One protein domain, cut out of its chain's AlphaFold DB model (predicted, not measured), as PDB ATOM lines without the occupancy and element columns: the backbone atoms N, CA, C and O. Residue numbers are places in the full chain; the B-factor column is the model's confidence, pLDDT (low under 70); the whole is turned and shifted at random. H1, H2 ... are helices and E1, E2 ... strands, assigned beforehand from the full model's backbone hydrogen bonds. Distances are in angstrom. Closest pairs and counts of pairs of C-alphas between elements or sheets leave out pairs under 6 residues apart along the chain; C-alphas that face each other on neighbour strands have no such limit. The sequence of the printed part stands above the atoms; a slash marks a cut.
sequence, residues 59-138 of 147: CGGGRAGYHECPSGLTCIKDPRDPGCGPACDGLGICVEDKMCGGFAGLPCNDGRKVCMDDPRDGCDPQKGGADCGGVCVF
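AT A GLANCE: This is residues 59 to 138 of the 147 residues of an uncharacterized protein of Westerdykella ornata (UniProt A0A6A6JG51). With little regular structure, the model is two small, loop-rich lobes end to end: one holds the antiparallel sheet E3 - E5 - E4, the other the antiparallel pair E1 - E2 and one short helix, H1. E2 runs on into E3 at 86 degrees, joining the lobes. The printed part has 80 residues, of which 26 are in named elements, in the order E1 H1 E2 E3 E4 E5, and the class is mostly strand, with strands holding 22 of those 26; the whole is compact, with a radius of gyration of the C-alphas of 13.1 A and spans of 40 by 27 by 16 A.

HOW THE PARTS SIT: E5, residues 133 to 137, is the inner strand between E3, residues 99 to 101, and E4, residues 114 to 117. Within hydrogen-bond range are N 134 and O 100, 2.8 A, and, in the hairpin E4 and E5, N 135 and O 116, 2.7 A. The closest C-alphas of E2, residues 91 to 96, and E5 are Val 95 and Val 137, 6.8 A. E1, residues 73 to 76, is antiparallel to E2, with N 74 and O 95 2.8 A apart. H1, residues 85 to 88, is too short for an O i to N i+4 pair.

IN THESE COORDINATES: E2 is 16.8 A long and E5 12.9 A. E1 begins at C-alpha 73 (-2.021, 90.894, 39.344); E5 ends at C-alpha 137 (-6.718, 85.466, 29.920).

THE WHOLE: The printed part has no cut. Links E3 to E4 and E4 to E5 are long. Residues 63 to 64, 121 to 122 and 124 to 132 have pLDDT under 70.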
ATOM      1  N   CYS A  59       5.458  88.105  33.035       90.44
ATOM      2  CA  CYS A  59       6.123  87.979  34.331       90.44
ATOM      3  C   CYS A  59       7.099  86.795  34.360       90.44
ATOM      4  O   CYS A  59       7.128  85.994  33.427       90.44
ATOM      5  N   GLY A  60       7.899  86.657  35.419       89.19
ATOM      6  CA  GLY A  60       8.864  85.554  35.553       89.19
ATOM      7  C   GLY A  60      10.213  85.840  34.881       89.19
ATOM      8  O   GLY A  60      10.604  86.995  34.769       89.19
ATOM      9  N   GLY A  61      10.947  84.807  34.444       83.56
ATOM     10  CA  GLY A  61      12.224  84.973  33.720       83.56
ATOM     11  C   GLY A  61      13.506  84.938  34.573       83.56
ATOM     12  O   GLY A  61      14.458  85.669  34.298       83.56
ATOM     13  N   GLY A  62      13.567  84.071  35.593       71.00
ATOM     14  CA  GLY A  62      14.551  84.045  36.698       71.00
ATOM     15  C   GLY A  62      16.064  84.003  36.388       71.00
ATOM     16  O   GLY A  62      16.859  83.987  37.322       71.00
ATOM     17  N   ARG A  63      16.508  84.037  35.121       68.56
ATOM     18  CA  ARG A  63      17.940  84.138  34.742       68.56
ATOM     19  C   ARG A  63      18.304  85.374  33.919       68.56
ATOM     20  O   ARG A  63      19.469  85.756  33.906       68.56
ATOM     21  N   ALA A  64      17.333  85.990  33.243       68.00
ATOM     22  CA  ALA A  64      17.537  87.164  32.388       68.00
ATOM     23  C   ALA A  64      16.980  88.465  33.005       68.00
ATOM     24  O   ALA A  64      17.079  89.526  32.395       68.00
ATOM     25  N   GLY A  65      16.426  88.376  34.218       74.38
ATOM     26  CA  GLY A  65      15.730  89.458  34.907       74.38
ATOM     27  C   GLY A  65      14.297  89.038  35.214       74.38
ATOM     28  O   GLY A  65      13.570  88.610  34.323       74.38
ATOM     29  N   TYR A  66      13.906  89.126  36.486       82.00
ATOM     30  CA  TYR A  66      12.559  88.763  36.911       82.00
ATOM     31  C   TYR A  66      11.583  89.904  36.597       82.00
ATOM     32  O   TYR A  66      11.738  91.016  37.099       82.00
ATOM     33  N   HIS A  67      10.586  89.627  35.760       88.00
ATOM     34  CA  HIS A  67       9.489  90.537  35.460       88.00
ATOM     35  C   HIS A  67       8.396  90.394  36.522       88.00
ATOM     36  O   HIS A  67       7.777  89.336  36.662       88.00
ATOM     37  N   GLU A  68       8.158  91.465  37.276       89.31
ATOM     38  CA  GLU A  68       7.105  91.525  38.288       89.31
ATOM     39  C   GLU A  68       5.783  91.987  37.677       89.31
ATOM     40  O   GLU A  68       5.743  92.849  36.796       89.31
ATOM     41  N   CYS A  69       4.683  91.422  38.172       89.81
ATOM     42  CA  CYS A  69       3.363  91.873  37.772       89.81
ATOM     43  C   CYS A  69       3.014  93.220  38.425       89.81
ATOM     44  O   CYS A  69       3.351  93.446  39.589       89.81
ATOM     45  N   PRO A  70       2.284  94.100  37.714       87.94
ATOM     46  CA  PRO A  70       1.687  95.289  38.312       87.94
ATOM     47  C   PRO A  70       0.794  94.945  39.513       87.94
ATOM     48  O   PRO A  70       0.233  93.851  39.594       87.94
ATOM     49  N   SER A  71       0.622  95.899  40.430       83.94
ATOM     50  CA  SER A  71      -0.147  95.709  41.665       83.94
ATOM     51  C   SER A  71      -1.539  95.117  41.418       83.94
ATOM     52  O   SER A  71      -2.312  95.639  40.616       83.94
ATOM     53  N   GLY A  72      -1.873  94.056  42.158       82.00
ATOM     54  CA  GLY A  72      -3.166  93.366  42.063       82.00
ATOM     55  C   GLY A  72      -3.243  92.281  40.983       82.00
ATOM     56  O   GLY A  72      -4.303  91.683  40.813       82.00
ATOM     57  N   LEU A  73      -2.143  92.012  40.275       89.50
ATOM     58  CA  LEU A  73      -2.021  90.894  39.344       89.50
ATOM     59  C   LEU A  73      -1.089  89.820  39.912       89.50
ATOM     60  O   LEU A  73      -0.063  90.118  40.524       89.50
ATOM     61  N   THR A  74      -1.429  88.566  39.650       89.62
ATOM     62  CA  THR A  74      -0.657  87.395  40.059       89.62
ATOM     63  C   THR A  74       0.080  86.834  38.853       89.62
ATOM     64  O   THR A  74      -0.501  86.682  37.778       89.62
ATOM     65  N   CYS A  75       1.364  86.520  39.032       90.00
ATOM     66  CA  CYS A  75       2.138  85.835  38.008       90.00
ATOM     67  C   CYS A  75       1.776  84.351  37.991       90.00
ATOM     68  O   CYS A  75       1.949  83.663  38.999       90.00
ATOM     69  N   ILE A  76       1.301  83.856  36.851       89.25
ATOM     70  CA  ILE A  76       1.005  82.437  36.655       89.25
ATOM     71  C   ILE A  76       1.734  81.896  35.427       89.25
ATOM     72  O   ILE A  76       2.134  82.641  34.529       89.25
ATOM     73  N   LYS A  77       1.880  80.572  35.369       89.06
ATOM     74  CA  LYS A  77       2.227  79.881  34.125       89.06
ATOM     75  C   LYS A  77       1.158  80.195  33.081       89.06
ATOM     76  O   LYS A  77      -0.027  80.142  33.396       89.06
ATOM     77  N   ASP A  78       1.577  80.482  31.851       88.12
ATOM     78  CA  ASP A  78       0.628  80.630  30.753       88.12
ATOM     79  C   ASP A  78      -0.110  79.295  30.524       88.12
ATOM     80  O   ASP A  78       0.551  78.287  30.241       88.12
ATOM     81  N   PRO A  79      -1.453  79.252  30.652       84.12
ATOM     82  CA  PRO A  79      -2.236  78.049  30.371       84.12
ATOM     83  C   PRO A  79      -2.134  77.593  28.907       84.12
ATOM     84  O   PRO A  79      -2.395  76.432  28.603       84.12
ATOM     85  N   ARG A  80      -1.755  78.495  27.994       82.38
ATOM     86  CA  ARG A  80      -1.657  78.231  26.550       82.38
ATOM     87  C   ARG A  80      -0.337  77.598  26.140       82.38
ATOM     88  O   ARG A  80      -0.269  76.938  25.106       82.38
ATOM     89  N   ASP A  81       0.708  77.808  26.932       82.75
ATOM     90  CA  ASP A  81       2.025  77.243  26.673       82.75
ATOM     91  C   ASP A  81       2.140  75.890  27.396       82.75
ATOM     92  O   ASP A  81       1.959  75.841  28.613       82.75
ATOM     93  N   PRO A  82       2.453  74.771  26.717       80.62
ATOM     94  CA  PRO A  82       2.714  73.491  27.382       80.62
ATOM     95  C   PRO A  82       3.990  73.486  28.248       80.62
ATOM     96  O   PRO A  82       4.207  72.539  29.003       80.62
ATOM     97  N   GLY A  83       4.839  74.512  28.166       83.75
ATOM     98  CA  GLY A  83       6.070  74.643  28.942       83.75
ATOM     99  C   GLY A  83       5.862  74.763  30.458       83.75
ATOM    100  O   GLY A  83       4.762  74.970  30.962       83.75
ATOM    101  N   CYS A  84       6.952  74.659  31.220       83.56
ATOM    102  CA  CYS A  84       6.915  74.727  32.688       83.56
ATOM    103  C   CYS A  84       6.623  76.143  33.240       83.56
ATOM    104  O   CYS A  84       6.130  76.288  34.358       83.56
ATOM    105  N   GLY A  85       6.887  77.195  32.458       87.19
ATOM    106  CA  GLY A  85       6.624  78.580  32.857       87.19
ATOM    107  C   GLY A  85       7.536  79.080  33.995       87.19
ATOM    108  O   GLY A  85       8.676  78.613  34.110       87.19
ATOM    109  N   PRO A  86       7.055  80.005  34.853       86.50
ATOM    110  CA  PRO A  86       7.852  80.638  35.912       86.50
ATOM    111  C   PRO A  86       8.477  79.666  36.916       86.50
ATOM    112  O   PRO A  86       9.514  79.976  37.496       86.50
ATOM    113  N   ALA A  87       7.890  78.478  37.094       85.50
ATOM    114  CA  ALA A  87       8.421  77.442  37.981       85.50
ATOM    115  C   ALA A  87       9.772  76.864  37.509       85.50
ATOM    116  O   ALA A  87      10.538  76.369  38.330       85.50
ATOM    117  N   CYS A  88      10.085  76.950  36.211       89.00
ATOM    118  CA  CYS A  88      11.379  76.554  35.644       89.00
ATOM    119  C   CYS A  88      12.177  77.767  35.137       89.00
ATOM    120  O   CYS A  88      12.825  77.691  34.093       89.00
ATOM    121  N   ASP A  89      12.085  78.901  35.840       87.25
ATOM    122  CA  ASP A  89      12.662  80.202  35.463       87.25
ATOM    123  C   ASP A  89      12.157  80.772  34.123       87.25
ATOM    124  O   ASP A  89      12.735  81.726  33.597       87.25
ATOM    125  N   GLY A  90      11.096  80.197  33.554       86.00
ATOM    126  CA  GLY A  90      10.495  80.644  32.303       86.00
ATOM    127  C   GLY A  90       9.652  81.907  32.466       86.00
ATOM    128  O   GLY A  90       9.490  82.448  33.564       86.00
ATOM    129  N   LEU A  91       9.098  82.372  31.351       88.50
ATOM    130  CA  LEU A  91       8.113  83.446  31.355       88.50
ATOM    131  C   LEU A  91       6.730  82.902  31.732       88.50
ATOM    132  O   LEU A  91       6.416  81.727  31.538       88.50
ATOM    133  N   GLY A  92       5.914  83.784  32.283       89.75
ATOM    134  CA  GLY A  92       4.506  83.583  32.567       89.75
ATOM    135  C   GLY A  92       3.706  84.825  32.203       89.75
ATOM    136  O   GLY A  92       4.230  85.783  31.626       89.75
ATOM    137  N   ILE A  93       2.434  84.804  32.576       90.81
ATOM    138  CA  ILE A  93       1.494  85.892  32.327       90.81
ATOM    139  C   ILE A  93       0.938  86.435  33.640       90.81
ATOM    140  O   ILE A  93       0.685  85.696  34.593       90.81
ATOM    141  N   CYS A  94       0.711  87.741  33.675       90.56
ATOM    142  CA  CYS A  94       0.027  88.415  34.762       90.56
ATOM    143  C   CYS A  94      -1.483  88.330  34.562       90.56
ATOM    144  O   CYS A  94      -2.014  88.749  33.526       90.56
ATOM    145  N   VAL A  95      -2.180  87.824  35.570       90.00
ATOM    146  CA  VAL A  95      -3.638  87.665  35.564       90.00
ATOM    147  C   VAL A  95      -4.239  88.272  36.821       90.00
ATOM    148  O   VAL A  95      -3.590  88.359  37.860       90.00
ATOM    149  N   GLU A  96      -5.485  88.713  36.723       87.00
ATOM    150  CA  GLU A  96      -6.263  89.073  37.908       87.00
ATOM    151  C   GLU A  96      -6.586  87.792  38.675       87.00
ATOM    152  O   GLU A  96      -6.916  86.775  38.062       87.00
ATOM    153  N   ASP A  97      -6.544  87.845  40.005       77.56
ATOM    154  CA  ASP A  97      -6.942  86.722  40.857       77.56
ATOM    155  C   ASP A  97      -8.476  86.646  40.948       77.56
ATOM    156  O   ASP A  97      -9.103  86.854  41.985       77.56
ATOM    157  N   LYS A  98      -9.104  86.443  39.787       81.12
ATOM    158  CA  LYS A  98     -10.541  86.265  39.630       81.12
ATOM    159  C   LYS A  98     -10.794  84.918  38.972       81.12
ATOM    160  O   LYS A  98     -10.454  84.714  37.809       81.12
ATOM    161  N   MET A  99     -11.463  84.049  39.719       83.50
ATOM    162  CA  MET A  99     -11.952  82.768  39.226       83.50
ATOM    163  C   MET A  99     -13.061  82.991  38.189       83.50
ATOM    164  O   MET A  99     -13.990  83.776  38.410       83.50
ATOM    165  N   CYS A 100     -12.961  82.296  37.063       87.75
ATOM    166  CA  CYS A 100     -14.013  82.179  36.058       87.75
ATOM    167  C   CYS A 100     -14.438  80.713  35.909       87.75
ATOM    168  O   CYS A 100     -13.783  79.817  36.428       87.75
ATOM    169  N   GLY A 101     -15.549  80.449  35.225       86.19
ATOM    170  CA  GLY A 101     -16.037  79.084  35.036       86.19
ATOM    171  C   GLY A 101     -16.574  78.460  36.328       86.19
ATOM    172  O   GLY A 101     -17.342  79.101  37.056       86.19
ATOM    173  N   GLY A 102     -16.217  77.198  36.573       79.44
ATOM    174  CA  GLY A 102     -16.805  76.355  37.613       79.44
ATOM    175  C   GLY A 102     -18.295  76.060  37.401       79.44
ATOM    176  O   GLY A 102     -18.897  76.469  36.406       79.44
ATOM    177  N   PHE A 103     -18.923  75.411  38.387       73.06
ATOM    178  CA  PHE A 103     -20.349  75.044  38.343       73.06
ATOM    179  C   PHE A 103     -21.277  76.248  38.104       73.06
ATOM    180  O   PHE A 103     -22.329  76.137  37.478       73.06
ATOM    181  N   ALA A 104     -20.882  77.422  38.607       79.62
ATOM    182  CA  ALA A 104     -21.639  78.663  38.481       79.62
ATOM    183  C   ALA A 104     -21.434  79.385  37.134       79.62
ATOM    184  O   ALA A 104     -22.119  80.376  36.880       79.62
ATOM    185  N   GLY A 105     -20.504  78.930  36.285       82.62
ATOM    186  CA  GLY A 105     -20.231  79.539  34.981       82.62
ATOM    187  C   GLY A 105     -19.815  81.009  35.078       82.62
ATOM    188  O   GLY A 105     -20.302  81.840  34.310       82.62
ATOM    189  N   LEU A 106     -18.958  81.356  36.045       86.44
ATOM    190  CA  LEU A 106     -18.610  82.749  36.326       86.44
ATOM    191  C   LEU A 106     -17.901  83.401  35.123       86.44
ATOM    192  O   LEU A 106     -16.871  82.893  34.672       86.44
ATOM    193  N   PRO A 107     -18.397  84.539  34.605       86.75
ATOM    194  CA  PRO A 107     -17.758  85.214  33.487       86.75
ATOM    195  C   PRO A 107     -16.545  86.041  33.931       86.75
ATOM    196  O   PRO A 107     -16.440  86.511  35.073       86.75
ATOM    197  N   CYS A 108     -15.652  86.291  32.978       87.62
ATOM    198  CA  CYS A 108     -14.582  87.266  33.135       87.62
ATOM    199  C   CYS A 108     -15.139  88.696  33.173       87.62
ATOM    200  O   CYS A 108     -16.093  89.018  32.471       87.62
ATOM    201  N   ASN A 109     -14.525  89.563  33.988       83.88
ATOM    202  CA  ASN A 109     -14.937  90.972  34.109       83.88
ATOM    203  C   ASN A 109     -14.840  91.731  32.780       83.88
ATOM    204  O   ASN A 109     -15.660  92.599  32.497       83.88
ATOM    205  N   ASP A 110     -13.819  91.413  31.987       81.19
ATOM    206  CA  ASP A 110     -13.643  91.945  30.643       81.19
ATOM    207  C   ASP A 110     -14.134  90.895  29.645       81.19
ATOM    208  O   ASP A 110     -13.599  89.786  29.599       81.19
ATOM    209  N   GLY A 111     -15.136  91.250  28.837       79.81
ATOM    210  CA  GLY A 111     -15.710  90.359  27.824       79.81
ATOM    211  C   GLY A 111     -14.739  89.974  26.702       79.81
ATOM    212  O   GLY A 111     -15.063  89.122  25.883       79.81
ATOM    213  N   ARG A 112     -13.550  90.587  26.648       82.62
ATOM    214  CA  ARG A 112     -12.466  90.215  25.724       82.62
ATOM    215  C   ARG A 112     -11.562  89.110  26.269       82.62
ATOM    216  O   ARG A 112     -10.745  88.587  25.517       82.62
ATOM    217  N   LYS A 113     -11.661  88.787  27.563       85.88
ATOM    218  CA  LYS A 113     -10.906  87.695  28.179       85.88
ATOM    219  C   LYS A 113     -11.679  86.390  28.018       85.88
ATOM    220  O   LYS A 113     -12.895  86.348  28.191       85.88
ATOM    221  N   VAL A 114     -10.954  85.326  27.718       87.25
ATOM    222  CA  VAL A 114     -11.460  83.958  27.694       87.25
ATOM    223  C   VAL A 114     -11.114  83.272  29.008       87.25
ATOM    224  O   VAL A 114     -10.042  83.491  29.573       87.25
ATOM    225  N   CYS A 115     -12.048  82.466  29.505       87.12
ATOM    226  CA  CYS A 115     -11.806  81.635  30.670       87.12
ATOM    227  C   CYS A 115     -11.012  80.404  30.235       87.12
ATOM    228  O   CYS A 115     -11.503  79.620  29.422       87.12
ATOM    229  N   MET A 116      -9.787  80.273  30.733       85.62
ATOM    230  CA  MET A 116      -8.951  79.094  30.520       85.62
ATOM    231  C   MET A 116      -8.730  78.367  31.834       85.62
ATOM    232  O   MET A 116      -8.796  78.983  32.887       85.62
ATOM    233  N   ASP A 117      -8.475  77.070  31.756       83.12
ATOM    234  CA  ASP A 117      -8.192  76.217  32.909       83.12
ATOM    235  C   ASP A 117      -7.038  76.781  33.759       83.12
ATOM    236  O   ASP A 117      -6.034  77.238  33.200       83.12
ATOM    237  N   ASP A 118      -7.187  76.816  35.088       82.81
ATOM    238  CA  ASP A 118      -6.148  77.353  35.971       82.81
ATOM    239  C   ASP A 118      -5.065  76.295  36.235       82.81
ATOM    240  O   ASP A 118      -5.292  75.343  36.976       82.81
ATOM    241  N   PRO A 119      -3.827  76.463  35.733       76.00
ATOM    242  CA  PRO A 119      -2.769  75.473  35.929       76.00
ATOM    243  C   PRO A 119      -2.330  75.318  37.397       76.00
ATOM    244  O   PRO A 119      -1.489  74.466  37.689       76.00
ATOM    245  N   ARG A 120      -2.833  76.152  38.319       75.00
ATOM    246  CA  ARG A 120      -2.534  76.094  39.755       75.00
ATOM    247  C   ARG A 120      -3.442  75.138  40.530       75.00
ATOM    248  O   ARG A 120      -3.048  74.734  41.623       75.00
ATOM    249  N   ASP A 121      -4.635  74.817  40.026       69.12
ATOM    250  CA  ASP A 121      -5.663  74.124  40.819       69.12
ATOM    251  C   ASP A 121      -5.621  72.589  40.689       69.12
ATOM    252  O   ASP A 121      -6.200  71.879  41.514       69.12
ATOM    253  N   GLY A 122      -4.876  72.062  39.708       66.81
ATOM    254  CA  GLY A 122      -4.743  70.622  39.467       66.81
ATOM    255  C   GLY A 122      -6.059  69.935  39.077       66.81
ATOM    256  O   GLY A 122      -6.116  68.701  39.066       66.81
ATOM    257  N   CYS A 123      -7.104  70.712  38.781       70.12
ATOM    258  CA  CYS A 123      -8.418  70.252  38.367       70.12
ATOM    259  C   CYS A 123      -8.401  70.089  36.846       70.12
ATOM    260  O   CYS A 123      -8.354  71.065  36.121       70.12
ATOM    261  N   ASP A 124      -8.398  68.852  36.344       62.59
ATOM    262  CA  ASP A 124      -8.405  68.599  34.898       62.59
ATOM    263  C   ASP A 124      -9.861  68.502  34.390       62.59
ATOM    264  O   ASP A 124     -10.531  67.486  34.646       62.59
ATOM    265  N   PRO A 125     -10.374  69.498  33.639       63.22
ATOM    266  CA  PRO A 125     -11.743  69.488  33.126       63.22
ATOM    267  C   PRO A 125     -12.000  68.326  32.153       63.22
ATOM    268  O   PRO A 125     -13.149  67.923  31.971       63.22
ATOM    269  N   GLN A 126     -10.955  67.722  31.567       62.88
ATOM    270  CA  GLN A 126     -11.074  66.554  30.684       62.88
ATOM    271  C   GLN A 126     -11.132  65.221  31.445       62.88
ATOM    272  O   GLN A 126     -11.486  64.201  30.849       62.88
ATOM    273  N   LYS A 127     -10.810  65.197  32.749       56.31
ATOM    274  CA  LYS A 127     -10.788  63.971  33.576       56.31
ATOM    275  C   LYS A 127     -11.816  63.930  34.707       56.31
ATOM    276  O   LYS A 127     -11.813  62.964  35.468       56.31
ATOM    277  N   GLY A 128     -12.734  64.895  34.782       55.41
ATOM    278  CA  GLY A 128     -13.927  64.765  35.629       55.41
ATOM    279  C   GLY A 128     -14.314  65.981  36.462       55.41
ATOM    280  O   GLY A 128     -14.706  65.800  37.610       55.41
ATOM    281  N   GLY A 129     -14.274  67.193  35.907       51.97
ATOM    282  CA  GLY A 129     -14.815  68.365  36.593       51.97
ATOM    283  C   GLY A 129     -15.500  69.331  35.638       51.97
ATOM    284  O   GLY A 129     -14.840  70.143  35.005       51.97
ATOM    285  N   ALA A 130     -16.836  69.312  35.603       51.38
ATOM    286  CA  ALA A 130     -17.617  70.467  35.137       51.38
ATOM    287  C   ALA A 130     -17.472  71.677  36.094       51.38
ATOM    288  O   ALA A 130     -17.918  72.780  35.788       51.38
ATOM    289  N   ASP A 131     -16.825  71.452  37.242       59.59
ATOM    290  CA  ASP A 131     -16.699  72.368  38.370       59.59
ATOM    291  C   ASP A 131     -15.331  73.070  38.448       59.59
ATOM    292  O   ASP A 131     -15.114  73.844  39.381       59.59
ATOM    293  N   CYS A 132     -14.410  72.822  37.503       68.81
ATOM    294  CA  CYS A 132     -13.054  73.377  37.564       68.81
ATOM    295  C   CYS A 132     -13.048  74.898  37.352       68.81
ATOM    296  O   CYS A 132     -13.761  75.446  36.499       68.81
ATOM    297  N   GLY A 133     -12.256  75.577  38.180       76.94
ATOM    298  CA  GLY A 133     -12.065  77.012  38.113       76.94
ATOM    299  C   GLY A 133     -11.081  77.371  37.020       76.94
ATOM    300  O   GLY A 133     -10.060  76.727  36.843       76.94
ATOM    301  N   GLY A 134     -11.384  78.435  36.299       85.62
ATOM    302  CA  GLY A 134     -10.476  78.996  35.324       85.62
ATOM    303  C   GLY A 134      -9.908  80.340  35.748       85.62
ATOM    304  O   GLY A 134     -10.365  81.004  36.682       85.62
ATOM    305  N   VAL A 135      -8.946  80.767  34.951       89.06
ATOM    306  CA  VAL A 135      -8.305  82.067  34.952       89.06
ATOM    307  C   VAL A 135      -8.680  82.835  33.683       89.06
ATOM    308  O   VAL A 135      -8.700  82.311  32.568       89.06
ATOM    309  N   CYS A 136      -8.956  84.124  33.854       89.06
ATOM    310  CA  CYS A 136      -9.273  85.025  32.754       89.06
ATOM    311  C   CYS A 136      -8.013  85.501  32.025       89.06
ATOM    312  O   CYS A 136      -7.246  86.310  32.557       89.06
ATOM    313  N   VAL A 137      -7.855  85.087  30.769       88.81
ATOM    314  CA  VAL A 137      -6.718  85.466  29.920       88.81
ATOM    315  C   VAL A 137      -7.181  86.152  28.637       88.81
ATOM    316  O   VAL A 137      -8.234  85.835  28.091       88.81
ATOM    317  N   PHE A 138      -6.413  87.118  28.139       86.88
ATOM    318  CA  PHE A 138      -6.637  87.676  26.808       86.88
ATOM    319  C   PHE A 138      -6.135  86.693  25.754       86.88
ATOM    320  O   PHE A 138      -5.017  86.215  25.918       86.88
TER     321      PHE A 138